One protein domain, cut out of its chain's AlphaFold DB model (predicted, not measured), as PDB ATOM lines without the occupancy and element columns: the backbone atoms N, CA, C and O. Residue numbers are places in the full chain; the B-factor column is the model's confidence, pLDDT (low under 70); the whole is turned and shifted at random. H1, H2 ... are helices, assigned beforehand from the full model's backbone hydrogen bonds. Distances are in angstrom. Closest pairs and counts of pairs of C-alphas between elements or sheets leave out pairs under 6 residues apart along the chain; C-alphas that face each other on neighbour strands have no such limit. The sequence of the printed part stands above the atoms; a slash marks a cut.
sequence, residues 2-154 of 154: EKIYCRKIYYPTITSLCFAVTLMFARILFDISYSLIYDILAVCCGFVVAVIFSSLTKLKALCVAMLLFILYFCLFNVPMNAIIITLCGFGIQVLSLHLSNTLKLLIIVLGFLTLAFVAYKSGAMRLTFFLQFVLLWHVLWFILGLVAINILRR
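This is residues 2 to 154 of the 154 residues of an uncharacterized protein of Helicobacter trogontum (UniProt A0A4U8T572). Six helices make an up-and-down bundle, with H1 and H2 side by side in its middle, H3 and H4 over one side of that pair and H5 and H6 over the other. The long helices H1 and H6 run nearly antiparallel along the longest axis, while H5 and H6 spread apart from their tight turn like a V. The printed part has 153 residues, with six named helices in the order H1 to H6 and no named strand; the class is all helix. It is compact, with a radius of gyration of the C-alphas of 15.6 A and spans of 48 by 33 by 27 A.

H1, residues 2 to 29, and H2, residues 36 to 55, are the hubs, touching four helices each. They form a helical hairpin at a shallow tilt of 32 degrees, opposite ways; their closest C-alphas, those of Pro 12 and Ala 50, are 4.6 A apart. H6, residues 125 to 152, touches H1 at a shallow tilt of 11 degrees, opposite ways, with the C-alphas of Ile 9 and Gly 145 closest at 6.3 A. H6 also touches H2, through residues 126 to 134 alone, with Val 43 and Val 134 closest at 7.6 A between C-alphas. H5, residues 101 to 122, touches H1 the same way at a steep tilt of 39 degrees, with the C-alphas of Cys 18 and Ile 108 closest at 5.9 A. H5 and H6 form a hairpin at a shallow tilt of 34.7 degrees, only just short of steep; H5 touches H6 with residues 116 to 119 alone. H4, residues 80 to 96, touches H1 opposite ways at a steep tilt of 40 degrees, with the C-alphas of Phe 19 and Gln 93 closest at 5.3 A. H4 also touches H2, where the C-alphas of Ala 42 and Thr 86 are closest at 6.4 A. H3, residues 58 to 75, touches H2 in a hairpin, with the C-alphas of Phe 53 and Ala 61 closest at 5.2 A. H3 and H4 are close but not clearly touching, and H3 is apart from H1, H5 and H6. Every O i to N i+4 pair is within hydrogen-bond range in H2, H3, H4, H5 and H6; in H1 it is 23 of 24.

H1 begins at C-alpha 2 (-26.278, -7.319, 0.084) and is 40.6 A long. H6 is 40.7 A long and ends at C-alpha 152 (-17.758, -5.412, -5.179). H5 is 31.3 A long and H2 29.4 A, while H3 and H4 are shorter.

The C-alphas of Asp 31 and Arg 154 are the two farthest apart, at 50.2 A. The printed part has no cut; the link from H1 to H2 is short and the other four are tight. Mean pLDDT of the printed part is 85.4, and residues 2 to 6 and 153 to 154 are under 70.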
ATOM      1  N   GLU A   2     -26.680  -8.102  -1.107       54.03
ATOM      2  CA  GLU A   2     -26.278  -7.319   0.084       54.03
ATOM      3  C   GLU A   2     -26.687  -7.958   1.428       54.03
ATOM      4  O   GLU A   2     -25.859  -8.134   2.315       54.03
ATOM      5  N   LYS A   3     -27.930  -8.461   1.537       59.56
ATOM      6  CA  LYS A   3     -28.406  -9.208   2.721       59.56
ATOM      7  C   LYS A   3     -27.604 -10.489   3.006       59.56
ATOM      8  O   LYS A   3     -27.445 -10.866   4.163       59.56
ATOM      9  N   ILE A   4     -27.093 -11.162   1.971       62.91
ATOM     10  CA  ILE A   4     -26.293 -12.392   2.101       62.91
ATOM     11  C   ILE A   4     -24.863 -12.044   2.538       62.91
ATOM     12  O   ILE A   4     -24.321 -12.706   3.417       62.91
ATOM     13  N   TYR A   5     -24.274 -10.981   1.985       61.41
ATOM     14  CA  TYR A   5     -22.930 -10.523   2.350       61.41
ATOM     15  C   TYR A   5     -22.871  -9.895   3.749       61.41
ATOM     16  O   TYR A   5     -21.993 -10.255   4.530       61.41
ATOM     17  N   CYS A   6     -23.851  -9.068   4.130       63.50
ATOM     18  CA  CYS A   6     -23.971  -8.588   5.510       63.50
ATOM     19  C   CYS A   6     -24.094  -9.755   6.493       63.50
ATOM     20  O   CYS A   6     -23.444  -9.756   7.534       63.50
ATOM     21  N   ARG A   7     -24.852 -10.803   6.141       70.25
ATOM     22  CA  ARG A   7     -24.947 -12.018   6.962       70.25
ATOM     23  C   ARG A   7     -23.604 -12.756   7.071       70.25
ATOM     24  O   ARG A   7     -23.305 -13.280   8.141       70.25
ATOM     25  N   LYS A   8     -22.795 -12.760   6.006       72.88
ATOM     26  CA  LYS A   8     -21.446 -13.352   5.979       72.88
ATOM     27  C   LYS A   8     -20.408 -12.591   6.806       72.88
ATOM     28  O   LYS A   8     -19.445 -13.219   7.207       72.88
ATOM     29  N   ILE A   9     -20.586 -11.299   7.092       78.50
ATOM     30  CA  ILE A   9     -19.686 -10.529   7.982       78.50
ATOM     31  C   ILE A   9     -20.204 -10.542   9.420       78.50
ATOM     32  O   ILE A   9     -19.451 -10.752  10.372       78.50
ATOM     33  N   TYR A  10     -21.514 -10.368   9.583       82.06
ATOM     34  CA  TYR A  10     -22.179 -10.341  10.881       82.06
ATOM     35  C   TYR A  10     -21.991 -11.651  11.654       82.06
ATOM     36  O   TYR A  10     -21.671 -11.636  12.841       82.06
ATOM     37  N   TYR A  11     -22.149 -12.796  10.981       83.25
ATOM     38  CA  TYR A  11     -22.074 -14.096  11.644       83.25
ATOM     39  C   TYR A  11     -20.670 -14.428  12.195       83.25
ATOM     40  O   TYR A  11     -20.592 -14.802  13.371       83.25
ATOM     41  N   PRO A  12     -19.568 -14.256  11.433       85.94
ATOM     42  CA  PRO A  12     -18.217 -14.374  11.976       85.94
ATOM     43  C   PRO A  12     -17.944 -13.400  13.117       85.94
ATOM     44  O   PRO A  12     -17.407 -13.810  14.141       85.94
ATOM     45  N   THR A  13     -18.377 -12.142  12.977       86.94
ATOM     46  CA  THR A  13     -18.146 -11.097  13.985       86.94
ATOM     47  C   THR A  13     -18.767 -11.478  15.326       86.94
ATOM     48  O   THR A  13     -18.080 -11.489  16.342       86.94
ATOM     49  N   ILE A  14     -20.042 -11.875  15.337       86.75
ATOM     50  CA  ILE A  14     -20.720 -12.287  16.575       86.75
ATOM     51  C   ILE A  14     -20.101 -13.555  17.160       86.75
ATOM     52  O   ILE A  14     -19.895 -13.647  18.365       86.75
ATOM     53  N   THR A  15     -19.796 -14.538  16.319       87.94
ATOM     54  CA  THR A  15     -19.224 -15.811  16.776       87.94
ATOM     55  C   THR A  15     -17.838 -15.607  17.404       87.94
ATOM     56  O   THR A  15     -17.532 -16.201  18.435       87.94
ATOM     57  N   SER A  16     -17.027 -14.717  16.830       91.00
ATOM     58  CA  SER A  16     -15.725 -14.307  17.366       91.00
ATOM     59  C   SER A  16     -15.849 -13.493  18.661       91.00
ATOM     60  O   SER A  16     -15.085 -13.701  19.600       91.00
ATOM     61  N   LEU A  17     -16.852 -12.615  18.766       90.12
ATOM     62  CA  LEU A  17     -17.120 -11.877  20.004       90.12
ATOM     63  C   LEU A  17     -17.510 -12.809  21.156       90.12
ATOM     64  O   LEU A  17     -17.036 -12.607  22.271       90.12
ATOM     65  N   CYS A  18     -18.312 -13.852  20.902       87.88
ATOM     66  CA  CYS A  18     -18.599 -14.873  21.915       87.88
ATOM     67  C   CYS A  18     -17.307 -15.525  22.429       87.88
ATOM     68  O   CYS A  18     -17.116 -15.626  23.637       87.88
ATOM     69  N   PHE A  19     -16.402 -15.903  21.522       90.88
ATOM     70  CA  PHE A  19     -15.098 -16.465  21.873       90.88
ATOM     71  C   PHE A  19     -14.255 -15.499  22.726       90.88
ATOM     72  O   PHE A  19     -13.738 -15.890  23.772       90.88
ATOM     73  N   ALA A  20     -14.172 -14.224  22.336       91.19
ATOM     74  CA  ALA A  20     -13.414 -13.214  23.073       91.19
ATOM     75  C   ALA A  20     -13.966 -12.976  24.490       91.19
ATOM     76  O   ALA A  20     -13.199 -12.882  25.448       91.19
ATOM     77  N   VAL A  21     -15.294 -12.924  24.641       89.06
ATOM     78  CA  VAL A  21     -15.959 -12.810  25.951       89.06
ATOM     79  C   VAL A  21     -15.624 -14.012  26.836       89.06
ATOM     80  O   VAL A  21     -15.275 -13.837  28.002       89.06
ATOM     81  N   THR A  22     -15.664 -15.228  26.288       88.62
ATOM     82  CA  THR A  22     -15.286 -16.445  27.015       88.62
ATOM     83  C   THR A  22     -13.832 -16.418  27.485       88.62
ATOM     84  O   THR A  22     -13.576 -16.732  28.646       88.62
ATOM     85  N   LEU A  23     -12.892 -16.005  26.628       89.19
ATOM     86  CA  LEU A  23     -11.482 -15.855  27.011       89.19
ATOM     87  C   LEU A  23     -11.313 -14.866  28.168       89.19
ATOM     88  O   LEU A  23     -10.605 -15.150  29.132       89.19
ATOM     89  N   MET A  24     -11.999 -13.723  28.104       88.94
ATOM     90  CA  MET A  24     -11.943 -12.702  29.151       88.94
ATOM     91  C   MET A  24     -12.488 -13.208  30.490       88.94
ATOM     92  O   MET A  24     -11.864 -12.980  31.525       88.94
ATOM     93  N   PHE A  25     -13.605 -13.940  30.481       87.81
ATOM     94  CA  PHE A  25     -14.130 -14.558  31.698       87.81
ATOM     95  C   PHE A  25     -13.187 -15.613  32.269       87.81
ATOM     96  O   PHE A  25     -12.934 -15.599  33.471       87.81
ATOM     97  N   ALA A  26     -12.635 -16.490  31.426       86.38
ATOM     98  CA  ALA A  26     -11.668 -17.490  31.866       86.38
ATOM     99  C   ALA A  26     -10.449 -16.826  32.523       86.38
ATOM    100  O   ALA A  26     -10.018 -17.237  33.597       86.38
ATOM    101  N   ARG A  27      -9.945 -15.733  31.938       83.31
ATOM    102  CA  ARG A  27      -8.809 -14.990  32.490       83.31
ATOM    103  C   ARG A  27      -9.065 -14.444  33.895       83.31
ATOM    104  O   ARG A  27      -8.156 -14.462  34.720       83.31
ATOM    105  N   ILE A  28     -10.276 -13.955  34.157       83.38
ATOM    106  CA  ILE A  28     -10.661 -13.413  35.467       83.38
ATOM    107  C   ILE A  28     -10.901 -14.542  36.473       83.38
ATOM    108  O   ILE A  28     -10.434 -14.459  37.602       83.38
ATOM    109  N   LEU A  29     -11.618 -15.595  36.069       82.25
ATOM    110  CA  LEU A  29     -11.994 -16.701  36.956       82.25
ATOM    111  C   LEU A  29     -10.789 -17.518  37.434       82.25
ATOM    112  O   LEU A  29     -10.799 -17.997  38.563       82.25
ATOM    113  N   PHE A  30      -9.770 -17.673  36.590       79.25
ATOM    114  CA  PHE A  30      -8.587 -18.487  36.885       79.25
ATOM    115  C   PHE A  30      -7.343 -17.660  37.255       79.25
ATOM    116  O   PHE A  30      -6.246 -18.209  37.249       79.25
ATOM    117  N   ASP A  31      -7.511 -16.361  37.541       73.62
ATOM    118  CA  ASP A  31      -6.457 -15.404  37.930       73.62
ATOM    119  C   ASP A  31      -5.129 -15.583  37.175       73.62
ATOM    120  O   ASP A  31      -4.087 -15.978  37.707       73.62
ATOM    121  N   ILE A  32      -5.187 -15.380  35.860       78.38
ATOM    122  CA  ILE A  32      -4.139 -15.918  35.000       78.38
ATOM    123  C   ILE A  32      -2.981 -14.951  34.791       78.38
ATOM    124  O   ILE A  32      -3.130 -13.835  34.279       78.38
ATOM    125  N   SER A  33      -1.786 -15.461  35.087       78.25
ATOM    126  CA  SER A  33      -0.525 -14.726  35.078       78.25
ATOM    127  C   SER A  33       0.168 -14.618  33.713       78.25
ATOM    128  O   SER A  33       1.089 -13.812  33.576       78.25
ATOM    129  N   TYR A  34      -0.253 -15.364  32.679       84.56
ATOM    130  CA  TYR A  34       0.392 -15.277  31.363       84.56
ATOM    131  C   TYR A  34       0.139 -13.927  30.668       84.56
ATOM    132  O   TYR A  34      -0.862 -13.242  30.904       84.56
ATOM    133  N   SER A  35       1.053 -13.540  29.775       86.81
ATOM    134  CA  SER A  35       1.001 -12.256  29.064       86.81
ATOM    135  C   SER A  35      -0.260 -12.091  28.209       86.81
ATOM    136  O   SER A  35      -0.676 -13.010  27.509       86.81
ATOM    137  N   LEU A  36      -0.839 -10.888  28.203       87.44
ATOM    138  CA  LEU A  36      -2.047 -10.559  27.434       87.44
ATOM    139  C   LEU A  36      -1.898 -10.823  25.921       87.44
ATOM    140  O   LEU A  36      -2.890 -11.032  25.226       87.44
ATOM    141  N   ILE A  37      -0.664 -10.846  25.408       88.00
ATOM    142  CA  ILE A  37      -0.389 -11.094  23.987       88.00
ATOM    143  C   ILE A  37      -0.981 -12.422  23.496       88.00
ATOM    144  O   ILE A  37      -1.466 -12.488  22.370       88.00
ATOM    145  N   TYR A  38      -1.016 -13.451  24.345       89.25
ATOM    146  CA  TYR A  38      -1.569 -14.755  23.980       89.25
ATOM    147  C   TYR A  38      -3.092 -14.713  23.819       89.25
ATOM    148  O   TYR A  38      -3.625 -15.362  22.924       89.25
ATOM    149  N   ASP A  39      -3.796 -13.904  24.616       88.62
ATOM    150  CA  ASP A  39      -5.243 -13.729  24.443       88.62
ATOM    151  C   ASP A  39      -5.560 -12.900  23.204       88.62
ATOM    152  O   ASP A  39      -6.503 -13.202  22.482       88.62
ATOM    153  N   ILE A  40      -4.751 -11.873  22.931       89.44
ATOM    154  CA  ILE A  40      -4.873 -11.059  21.719       89.44
ATOM    155  C   ILE A  40      -4.714 -11.940  20.478       89.44
ATOM    156  O   ILE A  40      -5.571 -11.919  19.594       89.44
ATOM    157  N   LEU A  41      -3.658 -12.756  20.430       89.50
ATOM    158  CA  LEU A  41      -3.428 -13.689  19.328       89.50
ATOM    159  C   LEU A  41      -4.555 -14.721  19.225       89.50
ATOM    160  O   LEU A  41      -5.052 -14.959  18.125       89.50
ATOM    161  N   ALA A  42      -5.021 -15.264  20.353       89.94
ATOM    162  CA  ALA A  42      -6.151 -16.182  20.371       89.94
ATOM    163  C   ALA A  42      -7.418 -15.532  19.790       89.94
ATOM    164  O   ALA A  42      -8.067 -16.150  18.950       89.94
ATOM    165  N   VAL A  43      -7.756 -14.289  20.165       92.06
ATOM    166  CA  VAL A  43      -8.903 -13.537  19.611       92.06
ATOM    167  C   VAL A  43      -8.763 -13.352  18.102       92.06
ATOM    168  O   VAL A  43      -9.724 -13.582  17.364       92.06
ATOM    169  N   CYS A  44      -7.571 -12.994  17.625       89.81
ATOM    170  CA  CYS A  44      -7.299 -12.875  16.196       89.81
ATOM    171  C   CYS A  44      -7.510 -14.216  15.468       89.81
ATOM    172  O   CYS A  44      -8.208 -14.260  14.453       89.81
ATOM    173  N   CYS A  45      -6.975 -15.319  16.000       89.38
ATOM    174  CA  CYS A  45      -7.177 -16.658  15.443       89.38
ATOM    175  C   CYS A  45      -8.656 -17.075  15.478       89.38
ATOM    176  O   CYS A  45      -9.172 -17.583  14.483       89.38
ATOM    177  N   GLY A  46      -9.361 -16.800  16.577       89.75
ATOM    178  CA  GLY A  46     -10.792 -17.061  16.738       89.75
ATOM    179  C   GLY A  46     -11.639 -16.350  15.680       89.75
ATOM    180  O   GLY A  46     -12.557 -16.957  15.120       89.75
ATOM    181  N   PHE A  47     -11.292 -15.111  15.321       89.69
ATOM    182  CA  PHE A  47     -11.955 -14.394  14.231       89.69
ATOM    183  C   PHE A  47     -11.757 -15.085  12.876       89.69
ATOM    184  O   PHE A  47     -12.733 -15.357  12.175       89.69
ATOM    185  N   VAL A  48     -10.514 -15.438  12.525       89.62
ATOM    186  CA  VAL A  48     -10.201 -16.152  11.271       89.62
ATOM    187  C   VAL A  48     -10.955 -17.481  11.201       89.62
ATOM    188  O   VAL A  48     -11.564 -17.815  10.186       89.62
ATOM    189  N   VAL A  49     -10.995 -18.210  12.312       89.44
ATOM    190  CA  VAL A  49     -11.757 -19.451  12.454       89.44
ATOM    191  C   VAL A  49     -13.253 -19.228  12.230       89.44
ATOM    192  O   VAL A  49     -13.884 -20.000  11.508       89.44
ATOM    193  N   ALA A  50     -13.832 -18.153  12.768       88.38
ATOM    194  CA  ALA A  50     -15.236 -17.820  12.542       88.38
ATOM    195  C   ALA A  50     -15.536 -17.556  11.053       88.38
ATOM    196  O   ALA A  50     -16.581 -17.970  10.542       88.38
ATOM    197  N   VAL A  51     -14.602 -16.922  10.336       87.12
ATOM    198  CA  VAL A  51     -14.694 -16.713   8.883       87.12
ATOM    199  C   VAL A  51     -14.633 -18.046   8.133       87.12
ATOM    200  O   VAL A  51     -15.465 -18.292   7.252       87.12
ATOM    201  N   ILE A  52     -13.723 -18.947   8.511       87.19
ATOM    202  CA  ILE A  52     -13.602 -20.289   7.922       87.19
ATOM    203  C   ILE A  52     -14.908 -21.079   8.090       87.19
ATOM    204  O   ILE A  52     -15.424 -21.630   7.115       87.19
ATOM    205  N   PHE A  53     -15.496 -21.077   9.291       87.12
ATOM    206  CA  PHE A  53     -16.782 -21.737   9.559       87.12
ATOM    207  C   PHE A  53     -17.950 -21.162   8.754       87.12
ATOM    208  O   PHE A  53     -18.915 -21.875   8.491       87.12
ATOM    209  N   SER A  54     -17.875 -19.894   8.341       83.62
ATOM    210  CA  SER A  54     -18.885 -19.282   7.468       83.62
ATOM    211  C   SER A  54     -18.714 -19.621   5.980       83.62
ATOM    212  O   SER A  54     -19.638 -19.400   5.197       83.62
ATOM    213  N   SER A  55     -17.549 -20.155   5.593       82.38
ATOM    214  CA  SER A  55     -17.150 -20.342   4.190       82.38
ATOM    215  C   SER A  55     -17.019 -21.808   3.768       82.38
ATOM    216  O   SER A  55     -17.169 -22.112   2.588       82.38
ATOM    217  N   LEU A  56     -16.744 -22.721   4.704       83.56
ATOM    218  CA  LEU A  56     -16.527 -24.147   4.438       83.56
ATOM    219  C   LEU A  56     -17.614 -25.028   5.071       83.56
ATOM    220  O   LEU A  56     -18.371 -24.604   5.941       83.56
ATOM    221  N   THR A  57     -17.671 -26.301   4.665       86.38
ATOM    222  CA  THR A  57     -18.484 -27.305   5.367       86.38
ATOM    223  C   THR A  57     -17.956 -27.522   6.787       86.38
ATOM    224  O   THR A  57     -16.753 -27.431   7.018       86.38
ATOM    225  N   LYS A  58     -18.839 -27.855   7.740       81.69
ATOM    226  CA  LYS A  58     -18.495 -27.941   9.175       81.69
ATOM    227  C   LYS A  58     -17.267 -28.813   9.463       81.69
ATOM    228  O   LYS A  58     -16.399 -28.395  10.218       81.69
ATOM    229  N   LEU A  59     -17.176 -29.986   8.831       85.56
ATOM    230  CA  LEU A  59     -16.052 -30.909   9.014       85.56
ATOM    231  C   LEU A  59     -14.734 -30.314   8.491       85.56
ATOM    232  O   LEU A  59     -13.738 -30.295   9.206       85.56
ATOM    233  N   LYS A  60     -14.739 -29.771   7.263       86.69
ATOM    234  CA  LYS A  60     -13.551 -29.142   6.664       86.69
ATOM    235  C   LYS A  60     -13.120 -27.910   7.458       86.69
ATOM    236  O   LYS A  60     -11.935 -27.735   7.712       86.69
ATOM    237  N   ALA A  61     -14.082 -27.093   7.886       86.75
ATOM    238  CA  ALA A  61     -13.835 -25.926   8.721       86.75
ATOM    239  C   ALA A  61     -13.166 -26.307  10.046       86.75
ATOM    240  O   ALA A  61     -12.183 -25.678  10.423       86.75
ATOM    241  N   LEU A  62     -13.650 -27.364  10.711       88.44
ATOM    242  CA  LEU A  62     -13.079 -27.856  11.962       88.44
ATOM    243  C   LEU A  62     -11.626 -28.318  11.781       88.44
ATOM    244  O   LEU A  62     -10.767 -27.931  12.568       88.44
ATOM    245  N   CYS A  63     -11.335 -29.090  10.729       88.94
ATOM    246  CA  CYS A  63      -9.971 -29.541  10.440       88.94
ATOM    247  C   CYS A  63      -9.014 -28.365  10.192       88.94
ATOM    248  O   CYS A  63      -7.927 -28.329  10.766       88.94
ATOM    249  N   VAL A  64      -9.423 -27.385   9.376       90.62
ATOM    250  CA  VAL A  64      -8.600 -26.196   9.085       90.62
ATOM    251  C   VAL A  64      -8.409 -25.342  10.342       90.62
ATOM    252  O   VAL A  64      -7.304 -24.872  10.598       90.62
ATOM    253  N   ALA A  65      -9.454 -25.175  11.155       88.88
ATOM    254  CA  ALA A  65      -9.376 -24.427  12.404       88.88
ATOM    255  C   ALA A  65      -8.409 -25.073  13.407       88.88
ATOM    256  O   ALA A  65      -7.575 -24.377  13.984       88.88
ATOM    257  N   MET A  66      -8.472 -26.399  13.573       88.56
ATOM    258  CA  MET A  66      -7.549 -27.134  14.443       88.56
ATOM    259  C   MET A  66      -6.100 -26.989  13.976       88.56
ATOM    260  O   MET A  66      -5.227 -26.706  14.790       88.56
ATOM    261  N   LEU A  67      -5.847 -27.112  12.668       88.88
ATOM    262  CA  LEU A  67      -4.511 -26.902  12.105       88.88
ATOM    263  C   LEU A  67      -3.993 -25.486  12.401       88.88
ATOM    264  O   LEU A  67      -2.838 -25.320  12.784       88.88
ATOM    265  N   LEU A  68      -4.849 -24.470  12.266       89.38
ATOM    266  CA  LEU A  68      -4.494 -23.074  12.519       89.38
ATOM    267  C   LEU A  68      -4.134 -22.829  13.990       89.38
ATOM    268  O   LEU A  68      -3.143 -22.155  14.265       89.38
ATOM    269  N   PHE A  69      -4.881 -23.415  14.932       86.12
ATOM    270  CA  PHE A  69      -4.540 -23.354  16.357       86.12
ATOM    271  C   PHE A  69      -3.247 -24.105  16.685       86.12
ATOM    272  O   PHE A  69      -2.432 -23.581  17.435       86.12
ATOM    273  N   ILE A  70      -3.016 -25.284  16.097       86.88
ATOM    274  CA  ILE A  70      -1.756 -26.027  16.268       86.88
ATOM    275  C   ILE A  70      -0.572 -25.187  15.779       86.88
ATOM    276  O   ILE A  70       0.401 -25.025  16.509       86.88
ATOM    277  N   LEU A  71      -0.672 -24.595  14.583       87.44
ATOM    278  CA  LEU A  71       0.361 -23.707  14.045       87.44
ATOM    279  C   LEU A  71       0.605 -22.505  14.963       87.44
ATOM    280  O   LEU A  71       1.755 -22.189  15.257       87.44
ATOM    281  N   TYR A  72      -0.459 -21.874  15.464       86.31
ATOM    282  CA  TYR A  72      -0.361 -20.805  16.459       86.31
ATOM    283  C   TYR A  72       0.395 -21.260  17.721       86.31
ATOM    284  O   TYR A  72       1.344 -20.598  18.139       86.31
ATOM    285  N   PHE A  73       0.036 -22.405  18.303       88.50
ATOM    286  CA  PHE A  73       0.693 -22.908  19.511       88.50
ATOM    287  C   PHE A  73       2.174 -23.231  19.281       88.50
ATOM    288  O   PHE A  73       3.007 -22.885  20.120       88.50
ATOM    289  N   CYS A  74       2.510 -23.835  18.137       86.94
ATOM    290  CA  CYS A  74       3.883 -24.186  17.783       86.94
ATOM    291  C   CYS A  74       4.761 -22.957  17.503       86.94
ATOM    292  O   CYS A  74       5.915 -22.933  17.918       86.94
ATOM    293  N   LEU A  75       4.237 -21.940  16.811       88.31
ATOM    294  CA  LEU A  75       5.023 -20.771  16.397       88.31
ATOM    295  C   LEU A  75       5.297 -19.790  17.541       88.31
ATOM    296  O   LEU A  75       6.351 -19.161  17.564       88.31
ATOM    297  N   PHE A  76       4.360 -19.643  18.481       85.62
ATOM    298  CA  PHE A  76       4.411 -18.579  19.491       85.62
ATOM    299  C   PHE A  76       4.804 -19.056  20.897       85.62
ATOM    300  O   PHE A  76       4.717 -18.270  21.840       85.62
ATOM    301  N   ASN A  77       5.238 -20.316  21.042       86.38
ATOM    302  CA  ASN A  77       5.631 -20.933  22.317       86.38
ATOM    303  C   ASN A  77       4.637 -20.601  23.449       86.38
ATOM    304  O   ASN A  77       4.968 -19.987  24.466       86.38
ATOM    305  N   VAL A  78       3.366 -20.905  23.187       87.38
ATOM    306  CA  VAL A  78       2.238 -20.490  24.025       87.38
ATOM    307  C   VAL A  78       2.253 -21.288  25.337       87.38
ATOM    308  O   VAL A  78       2.375 -22.513  25.295       87.38
ATOM    309  N   PRO A  79       2.105 -20.653  26.516       89.06
ATOM    310  CA  PRO A  79       2.105 -21.375  27.784       89.06
ATOM    311  C   PRO A  79       0.901 -22.320  27.876       89.06
ATOM    312  O   PRO A  79      -0.198 -21.970  27.448       89.06
ATOM    313  N   MET A  80       1.081 -23.488  28.506       88.19
ATOM    314  CA  MET A  80       0.049 -24.538  28.585       88.19
ATOM    315  C   MET A  80      -1.304 -24.025  29.094       88.19
ATOM    316  O   MET A  80      -2.343 -24.384  28.545       88.19
ATOM    317  N   ASN A  81      -1.309 -23.121  30.077       86.62
ATOM    318  CA  ASN A  81      -2.545 -22.532  30.600       86.62
ATOM    319  C   ASN A  81      -3.299 -21.724  29.526       86.62
ATOM    320  O   ASN A  81      -4.521 -21.826  29.425       86.62
ATOM    321  N   ALA A  82      -2.583 -20.966  28.687       86.12
ATOM    322  CA  ALA A  82      -3.181 -20.233  27.569       86.12
ATOM    323  C   ALA A  82      -3.690 -21.183  26.477       86.12
ATOM    324  O   ALA A  82      -4.746 -20.930  25.899       86.12
ATOM    325  N   ILE A  83      -2.990 -22.296  26.227       89.62
ATOM    326  CA  ILE A  83      -3.436 -23.334  25.285       89.62
ATOM    327  C   ILE A  83      -4.772 -23.924  25.745       89.62
ATOM    328  O   ILE A  83      -5.732 -23.929  24.977       89.62
ATOM    329  N   ILE A  84      -4.856 -24.369  27.003       88.06
ATOM    330  CA  ILE A  84      -6.067 -24.983  27.571       88.06
ATOM    331  C   ILE A  84      -7.261 -24.036  27.432       88.06
ATOM    332  O   ILE A  84      -8.321 -24.431  26.955       88.06
ATOM    333  N   ILE A  85      -7.078 -22.764  27.772       88.12
ATOM    334  CA  ILE A  85      -8.158 -21.775  27.727       88.12
ATOM    335  C   ILE A  85      -8.564 -21.434  26.308       88.12
ATOM    336  O   ILE A  85      -9.754 -21.306  26.026       88.12
ATOM    337  N   THR A  86      -7.595 -21.346  25.403       89.81
ATOM    338  CA  THR A  86      -7.866 -21.155  23.981       89.81
ATOM    339  C   THR A  86      -8.685 -22.322  23.427       89.81
ATOM    340  O   THR A  86      -9.656 -22.093  22.708       89.81
ATOM    341  N   LEU A  87      -8.368 -23.565  23.811       89.44
ATOM    342  CA  LEU A  87      -9.129 -24.757  23.422       89.44
ATOM    343  C   LEU A  87     -10.541 -24.771  24.027       89.44
ATOM    344  O   LEU A  87     -11.503 -25.069  23.317       89.44
ATOM    345  N   CYS A  88     -10.696 -24.400  25.301       88.31
ATOM    346  CA  CYS A  88     -12.011 -24.248  25.931       88.31
ATOM    347  C   CYS A  88     -12.850 -23.173  25.226       88.31
ATOM    348  O   CYS A  88     -14.014 -23.404  24.895       88.31
ATOM    349  N   GLY A  89     -12.241 -22.018  24.941       88.25
ATOM    350  CA  GLY A  89     -12.852 -20.949  24.164       88.25
ATOM    351  C   GLY A  89     -13.284 -21.447  22.790       88.25
ATOM    352  O   GLY A  89     -14.420 -21.214  22.387       88.25
ATOM    353  N   PHE A  90     -12.424 -22.191  22.093       89.75
ATOM    354  CA  PHE A  90     -12.724 -22.745  20.776       89.75
ATOM    355  C   PHE A  90     -13.900 -23.725  20.824       89.75
ATOM    356  O   PHE A  90     -14.802 -23.640  19.993       89.75
ATOM    357  N   GLY A  91     -13.959 -24.599  21.833       86.75
ATOM    358  CA  GLY A  91     -15.110 -25.474  22.061       86.75
ATOM    359  C   GLY A  91     -16.413 -24.685  22.228       86.75
ATOM    360  O   GLY A  91     -17.418 -25.003  21.591       86.75
ATOM    361  N   ILE A  92     -16.381 -23.597  23.004       87.44
ATOM    362  CA  ILE A  92     -17.530 -22.696  23.176       87.44
ATOM    363  C   ILE A  92     -17.861 -21.959  21.877       87.44
ATOM    364  O   ILE A  92     -19.034 -21.801  21.543       87.44
ATOM    365  N   GLN A  93     -16.861 -21.557  21.097       89.19
ATOM    366  CA  GLN A  93     -17.058 -20.940  19.791       89.19
ATOM    367  C   GLN A  93     -17.775 -21.893  18.831       89.19
ATOM    368  O   GLN A  93     -18.751 -21.491  18.194       89.19
ATOM    369  N   VAL A  94     -17.349 -23.157  18.764       89.00
ATOM    370  CA  VAL A  94     -18.001 -24.202  17.964       89.00
ATOM    371  C   VAL A  94     -19.426 -24.448  18.459       89.00
ATOM    372  O   VAL A  94     -20.352 -24.459  17.649       89.00
ATOM    373  N   LEU A  95     -19.637 -24.559  19.774       88.06
ATOM    374  CA  LEU A  95     -20.974 -24.704  20.353       88.06
ATOM    375  C   LEU A  95     -21.864 -23.506  20.009       88.06
ATOM    376  O   LEU A  95     -23.034 -23.671  19.659       88.06
ATOM    377  N   SER A  96     -21.295 -22.298  20.016       87.00
ATOM    378  CA  SER A  96     -22.020 -21.085  19.664       87.00
ATOM    379  C   SER A  96     -22.569 -21.150  18.242       87.00
ATOM    380  O   SER A  96     -23.635 -20.605  17.988       87.00
ATOM    381  N   LEU A  97     -21.938 -21.873  17.307       86.56
ATOM    382  CA  LEU A  97     -22.454 -22.026  15.940       86.56
ATOM    383  C   LEU A  97     -23.879 -22.607  15.897       86.56
ATOM    384  O   LEU A  97     -24.600 -22.346  14.933       86.56
ATOM    385  N   HIS A  98     -24.283 -23.340  16.938       86.31
ATOM    386  CA  HIS A  98     -25.604 -23.947  17.095       86.31
ATOM    387  C   HIS A  98     -26.620 -23.060  17.834       86.31
ATOM    388  O   HIS A  98     -27.807 -23.377  17.848       86.31
ATOM    389  N   LEU A  99     -26.183 -21.951  18.434       86.50
ATOM    390  CA  LEU A  99     -27.051 -21.025  19.159       86.50
ATOM    391  C   LEU A  99     -27.756 -20.056  18.202       86.50
ATOM    392  O   LEU A  99     -27.196 -19.633  17.184       86.50
ATOM    393  N   SER A 100     -28.975 -19.649  18.565       86.81
ATOM    394  CA  SER A 100     -29.689 -18.589  17.849       86.81
ATOM    395  C   SER A 100     -28.941 -17.255  17.974       86.81
ATOM    396  O   SER A 100     -28.308 -16.967  18.991       86.81
ATOM    397  N   ASN A 101     -29.025 -16.407  16.945       83.50
ATOM    398  CA  ASN A 101     -28.349 -15.103  16.959       83.50
ATOM    399  C   ASN A 101     -28.805 -14.220  18.131       83.50
ATOM    400  O   ASN A 101     -27.987 -13.496  18.690       83.50
ATOM    401  N   THR A 102     -30.079 -14.307  18.522       86.38
ATOM    402  CA  THR A 102     -30.629 -13.585  19.678       86.38
ATOM    403  C   THR A 102     -29.925 -13.990  20.971       86.38
ATOM    404  O   THR A 102     -29.510 -13.128  21.740       86.38
ATOM    405  N   LEU A 103     -29.721 -15.295  21.181       86.25
ATOM    406  CA  LEU A 103     -29.038 -15.801  22.369       86.25
ATOM    407  C   LEU A 103     -27.553 -15.405  22.375       86.25
ATOM    408  O   LEU A 103     -27.037 -14.985  23.406       86.25
ATOM    409  N   LYS A 104     -26.875 -15.471  21.220       86.75
ATOM    410  CA  LYS A 104     -25.482 -15.003  21.094       86.75
ATOM    411  C   LYS A 104     -25.344 -13.537  21.484       86.75
ATOM    412  O   LYS A 104     -24.446 -13.187  22.243       86.75
ATOM    413  N   LEU A 105     -26.236 -12.690  20.969       87.38
ATOM    414  CA  LEU A 105     -26.219 -11.258  21.246       87.38
ATOM    415  C   LEU A 105     -26.425 -10.987  22.740       87.38
ATOM    416  O   LEU A 105     -25.699 -10.183  23.315       87.38
ATOM    417  N   LEU A 106     -27.354 -11.707  23.373       89.44
ATOM    418  CA  LEU A 106     -27.590 -11.616  24.813       89.44
ATOM    419  C   LEU A 106     -26.329 -11.967  25.617       89.44
ATOM    420  O   LEU A 106     -25.941 -11.205  26.498       89.44
ATOM    421  N   ILE A 107     -25.659 -13.076  25.278       88.69
ATOM    422  CA  ILE A 107     -24.404 -13.501  25.926       88.69
ATOM    423  C   ILE A 107     -23.325 -12.425  25.780       88.69
ATOM    424  O   ILE A 107     -22.647 -12.103  26.751       88.69
ATOM    425  N   ILE A 108     -23.175 -11.851  24.583       90.25
ATOM    426  CA  ILE A 108     -22.184 -10.803  24.322       90.25
ATOM    427  C   ILE A 108     -22.492  -9.563  25.162       90.25
ATOM    428  O   ILE A 108     -21.615  -9.092  25.877       90.25
ATOM    429  N   VAL A 109     -23.723  -9.049  25.113       90.81
ATOM    430  CA  VAL A 109     -24.103  -7.817  25.822       90.81
ATOM    431  C   VAL A 109     -23.935  -7.980  27.332       90.81
ATOM    432  O   VAL A 109     -23.263  -7.167  27.963       90.81
ATOM    433  N   LEU A 110     -24.484  -9.052  27.912       91.31
ATOM    434  CA  LEU A 110     -24.353  -9.319  29.346       91.31
ATOM    435  C   LEU A 110     -22.895  -9.566  29.742       91.31
ATOM    436  O   LEU A 110     -22.447  -9.086  30.785       91.31
ATOM    437  N   GLY A 111     -22.142 -10.266  28.892       89.94
ATOM    438  CA  GLY A 111     -20.724 -10.517  29.098       89.94
ATOM    439  C   GLY A 111     -19.913  -9.228  29.158       89.94
ATOM    440  O   GLY A 111     -19.227  -8.983  30.145       89.94
ATOM    441  N   PHE A 112     -20.049  -8.359  28.156       90.50
ATOM    442  CA  PHE A 112     -19.360  -7.069  28.120       90.50
ATOM    443  C   PHE A 112     -19.751  -6.156  29.284       90.50
ATOM    444  O   PHE A 112     -18.866  -5.551  29.883       90.50
ATOM    445  N   LEU A 113     -21.037  -6.083  29.647       90.06
ATOM    446  CA  LEU A 113     -21.483  -5.294  30.801       90.06
ATOM    447  C   LEU A 113     -20.846  -5.787  32.104       90.06
ATOM    448  O   LEU A 113     -20.339  -4.987  32.889       90.06
ATOM    449  N   THR A 114     -20.818  -7.105  32.308       89.00
ATOM    450  CA  THR A 114     -20.203  -7.716  33.494       89.00
ATOM    451  C   THR A 114     -18.701  -7.435  33.536       89.00
ATOM    452  O   THR A 114     -18.178  -7.008  34.562       89.00
ATOM    453  N   LEU A 115     -18.004  -7.617  32.411       89.19
ATOM    454  CA  LEU A 115     -16.566  -7.366  32.308       89.19
ATOM    455  C   LEU A 115     -16.224  -5.884  32.519       89.19
ATOM    456  O   LEU A 115     -15.253  -5.579  33.207       89.19
ATOM    457  N   ALA A 116     -17.032  -4.965  31.985       87.12
ATOM    458  CA  ALA A 116     -16.867  -3.528  32.187       87.12
ATOM    459  C   ALA A 116     -17.067  -3.136  33.659       87.12
ATOM    460  O   ALA A 116     -16.270  -2.375  34.207       87.12
ATOM    461  N   PHE A 117     -18.081  -3.699  34.324       88.00
ATOM    462  CA  PHE A 117     -18.305  -3.487  35.754       88.00
ATOM    463  C   PHE A 117     -17.129  -3.992  36.601       88.00
ATOM    464  O   PHE A 117     -16.655  -3.284  37.492       88.00
ATOM    465  N   VAL A 118     -16.618  -5.192  36.301       87.00
ATOM    466  CA  VAL A 118     -15.435  -5.751  36.971       87.00
ATOM    467  C   VAL A 118     -14.219  -4.859  36.746       87.00
ATOM    468  O   VAL A 118     -13.538  -4.525  37.714       87.00
ATOM    469  N   ALA A 119     -13.964  -4.428  35.509       86.69
ATOM    470  CA  ALA A 119     -12.843  -3.552  35.172       86.69
ATOM    471  C   ALA A 119     -12.905  -2.219  35.936       86.69
ATOM    472  O   ALA A 119     -11.898  -1.801  36.508       86.69
ATOM    473  N   TYR A 120     -14.091  -1.606  36.010       86.00
ATOM    474  CA  TYR A 120     -14.325  -0.374  36.762       86.00
ATOM    475  C   TYR A 120     -14.087  -0.560  38.265       86.00
ATOM    476  O   TYR A 120     -13.327   0.193  38.868       86.00
ATOM    477  N   LYS A 121     -14.688  -1.589  38.876       88.56
ATOM    478  CA  LYS A 121     -14.599  -1.822  40.326       88.56
ATOM    479  C   LYS A 121     -13.182  -2.182  40.785       88.56
ATOM    480  O   LYS A 121     -12.780  -1.800  41.877       88.56
ATOM    481  N   SER A 122     -12.453  -2.954  39.982       82.44
ATOM    482  CA  SER A 122     -11.123  -3.475  40.332       82.44
ATOM    483  C   SER A 122      -9.963  -2.580  39.891       82.44
ATOM    484  O   SER A 122      -8.819  -2.871  40.229       82.44
ATOM    485  N   GLY A 123     -10.219  -1.528  39.103       79.00
ATOM    486  CA  GLY A 123      -9.154  -0.725  38.493       79.00
ATOM    487  C   GLY A 123      -8.247  -1.539  37.559       79.00
ATOM    488  O   GLY A 123      -7.083  -1.190  37.355       79.00
ATOM    489  N   ALA A 124      -8.744  -2.652  37.006       81.31
ATOM    490  CA  ALA A 124      -7.949  -3.577  36.208       81.31
ATOM    491  C   ALA A 124      -7.588  -2.975  34.839       81.31
ATOM    492  O   ALA A 124      -8.270  -3.187  33.831       81.31
ATOM    493  N   MET A 125      -6.466  -2.251  34.781       82.38
ATOM    494  CA  MET A 125      -5.966  -1.613  33.554       82.38
ATOM    495  C   MET A 125      -5.756  -2.613  32.410       82.38
ATOM    496  O   MET A 125      -6.116  -2.330  31.270       82.38
ATOM    497  N   ARG A 126      -5.243  -3.817  32.705       81.75
ATOM    498  CA  ARG A 126      -5.032  -4.871  31.694       81.75
ATOM    499  C   ARG A 126      -6.345  -5.358  31.075       81.75
ATOM    500  O   ARG A 126      -6.414  -5.535  29.864       81.75
ATOM    501  N   LEU A 127      -7.385  -5.543  31.892       84.06
ATOM    502  CA  LEU A 127      -8.715  -5.946  31.425       84.06
ATOM    503  C   LEU A 127      -9.376  -4.826  30.614       84.06
ATOM    504  O   LEU A 127      -9.959  -5.088  29.567       84.06
ATOM    505  N   THR A 128      -9.227  -3.578  31.063       86.25
ATOM    506  CA  THR A 128      -9.738  -2.392  30.357       86.25
ATOM    507  C   THR A 128      -9.112  -2.262  28.969       86.25
ATOM    508  O   THR A 128      -9.830  -2.119  27.981       86.25
ATOM    509  N   PHE A 129      -7.784  -2.382  28.879       86.88
ATOM    510  CA  PHE A 129      -7.072  -2.380  27.601       86.88
ATOM    511  C   PHE A 129      -7.544  -3.520  26.694       86.88
ATOM    512  O   PHE A 129      -7.794  -3.309  25.509       86.88
ATOM    513  N   PHE A 130      -7.719  -4.726  27.241       87.19
ATOM    514  CA  PHE A 130      -8.149  -5.868  26.442       87.19
ATOM    515  C   PHE A 130      -9.581  -5.716  25.914       87.19
ATOM    516  O   PHE A 130      -9.828  -5.996  24.744       87.19
ATOM    517  N   LEU A 131     -10.505  -5.183  26.722       87.50
ATOM    518  CA  LEU A 131     -11.860  -4.838  26.280       87.50
ATOM    519  C   LEU A 131     -11.841  -3.834  25.122       87.50
ATOM    520  O   LEU A 131     -12.522  -4.041  24.117       87.50
ATOM    521  N   GLN A 132     -11.036  -2.774  25.237       89.38
ATOM    522  CA  GLN A 132     -10.879  -1.776  24.177       89.38
ATOM    523  C   GLN A 132     -10.294  -2.391  22.903       89.38
ATOM    524  O   GLN A 132     -10.820  -2.148  21.819       89.38
ATOM    525  N   PHE A 133      -9.258  -3.226  23.030       91.00
ATOM    526  CA  PHE A 133      -8.669  -3.942  21.902       91.00
ATOM    527  C   PHE A 133      -9.704  -4.818  21.189       91.00
ATOM    528  O   PHE A 133      -9.848  -4.725  19.973       91.00
ATOM    529  N   VAL A 134     -10.456  -5.639  21.931       90.69
ATOM    530  CA  VAL A 134     -11.458  -6.544  21.350       90.69
ATOM    531  C   VAL A 134     -12.538  -5.753  20.618       90.69
ATOM    532  O   VAL A 134     -12.889  -6.116  19.496       90.69
ATOM    533  N   LEU A 135     -13.042  -4.665  21.205       89.25
ATOM    534  CA  LEU A 135     -14.033  -3.810  20.548       89.25
ATOM    535  C   LEU A 135     -13.466  -3.173  19.276       89.25
ATOM    536  O   LEU A 135     -14.077  -3.291  18.213       89.25
ATOM    537  N   LEU A 136     -12.284  -2.559  19.360       90.81
ATOM    538  CA  LEU A 136     -11.641  -1.901  18.225       90.81
ATOM    539  C   LEU A 136     -11.372  -2.888  17.082       90.81
ATOM    540  O   LEU A 136     -11.695  -2.597  15.933       90.81
ATOM    541  N   TRP A 137     -10.848  -4.073  17.399       91.06
ATOM    542  CA  TRP A 137     -10.575  -5.133  16.432       91.06
ATOM    543  C   TRP A 137     -11.831  -5.530  15.651       91.06
ATOM    544  O   TRP A 137     -11.825  -5.533  14.420       91.06
ATOM    545  N   HIS A 138     -12.935  -5.815  16.346       89.88
ATOM    546  CA  HIS A 138     -14.169  -6.244  15.686       89.88
ATOM    547  C   HIS A 138     -14.844  -5.101  14.911       89.88
ATOM    548  O   HIS A 138     -15.388  -5.350  13.836       89.88
ATOM    549  N   VAL A 139     -14.771  -3.854  15.395       88.25
ATOM    550  CA  VAL A 139     -15.263  -2.674  14.658       88.25
ATOM    551  C   VAL A 139     -14.476  -2.468  13.363       88.25
ATOM    552  O   VAL A 139     -15.085  -2.271  12.312       88.25
ATOM    553  N   LEU A 140     -13.143  -2.567  13.404       88.88
ATOM    554  CA  LEU A 140     -12.295  -2.431  12.216       88.88
ATOM    555  C   LEU A 140     -12.645  -3.480  11.157       88.88
ATOM    556  O   LEU A 140     -12.874  -3.131  10.001       88.88
ATOM    557  N   TRP A 141     -12.764  -4.751  11.547       85.56
ATOM    558  CA  TRP A 141     -13.154  -5.816  10.619       85.56
ATOM    559  C   TRP A 141     -14.566  -5.648  10.068       85.56
ATOM    560  O   TRP A 141     -14.807  -5.942   8.896       85.56
ATOM    561  N   PHE A 142     -15.493  -5.139  10.879       83.81
ATOM    562  CA  PHE A 142     -16.837  -4.825  10.418       83.81
ATOM    563  C   PHE A 142     -16.818  -3.721   9.347       83.81
ATOM    564  O   PHE A 142     -17.419  -3.895   8.287       83.81
ATOM    565  N   ILE A 143     -16.068  -2.633   9.568       85.56
ATOM    566  CA  ILE A 143     -15.895  -1.542   8.591       85.56
ATOM    567  C   ILE A 143     -15.221  -2.052   7.313       85.56
ATOM    568  O   ILE A 143     -15.725  -1.798   6.220       85.56
ATOM    569  N   LEU A 144     -14.121  -2.804   7.425       85.56
ATOM    570  CA  LEU A 144     -13.422  -3.380   6.270       85.56
ATOM    571  C   LEU A 144     -14.345  -4.289   5.449       85.56
ATOM    572  O   LEU A 144     -14.349  -4.225   4.220       85.56
ATOM    573  N   GLY A 145     -15.176  -5.085   6.122       81.75
ATOM    574  CA  GLY A 145     -16.191  -5.902   5.470       81.75
ATOM    575  C   GLY A 145     -17.226  -5.066   4.705       81.75
ATOM    576  O   GLY A 145     -17.561  -5.403   3.568       81.75
ATOM    577  N   LEU A 146     -17.707  -3.960   5.284       81.19
ATOM    578  CA  LEU A 146     -18.632  -3.040   4.607       81.19
ATOM    579  C   LEU A 146     -17.995  -2.372   3.382       81.19
ATOM    580  O   LEU A 146     -18.629  -2.282   2.330       81.19
ATOM    581  N   VAL A 147     -16.736  -1.940   3.490       85.50
ATOM    582  CA  VAL A 147     -15.990  -1.349   2.369       85.50
ATOM    583  C   VAL A 147     -15.823  -2.363   1.237       85.50
ATOM    584  O   VAL A 147     -16.100  -2.035   0.085       85.50
ATOM    585  N   ALA A 148     -15.451  -3.606   1.556       80.81
ATOM    586  CA  ALA A 148     -15.313  -4.670   0.564       80.81
ATOM    587  C   ALA A 148     -16.629  -4.938  -0.190       80.81
ATOM    588  O   ALA A 148     -16.614  -5.108  -1.408       80.81
ATOM    589  N   ILE A 149     -17.775  -4.911   0.506       77.44
ATOM    590  CA  ILE A 149     -19.098  -5.017  -0.135       77.44
ATOM    591  C   ILE A 149     -19.325  -3.867  -1.116       77.44
ATOM    592  O   ILE A 149     -19.802  -4.095  -2.226       77.44
ATOM    593  N   ASN A 150     -19.003  -2.638  -0.711       78.44
ATOM    594  CA  ASN A 150     -19.240  -1.458  -1.535       78.44
ATOM    595  C   ASN A 150     -18.370  -1.450  -2.805       78.44
ATOM    596  O   ASN A 150     -18.836  -1.037  -3.862       78.44
ATOM    597  N   ILE A 151     -17.130  -1.945  -2.718       82.38
ATOM    598  CA  ILE A 151     -16.244  -2.106  -3.881       82.38
ATOM    599  C   ILE A 151     -16.810  -3.148  -4.847       82.38
ATOM    600  O   ILE A 151     -16.935  -2.860  -6.026       82.38
ATOM    601  N   LEU A 152     -17.207  -4.324  -4.351       75.88
ATOM    602  CA  LEU A 152     -17.758  -5.412  -5.179       75.88
ATOM    603  C   LEU A 152     -19.109  -5.082  -5.831       75.88
ATOM    604  O   LEU A 152     -19.587  -5.838  -6.675       75.88
ATOM    605  N   ARG A 153     -19.766  -4.007  -5.391       68.69
ATOM    606  CA  ARG A 153     -21.026  -3.517  -5.956       68.69
ATOM    607  C   ARG A 153     -20.815  -2.631  -7.190       68.69
ATOM    608  O   ARG A 153     -21.765  -2.479  -7.956       68.69
ATOM    609  N   ARG A 154     -19.641  -2.014  -7.331       57.28
ATOM    610  CA  ARG A 154     -19.271  -1.196  -8.494       57.28
ATOM    611  C   ARG A 154     -18.750  -2.082  -9.616       57.28
ATOM    612  O   ARG A 154     -19.042  -1.723 -10.773       57.28
TER     613      ARG A 154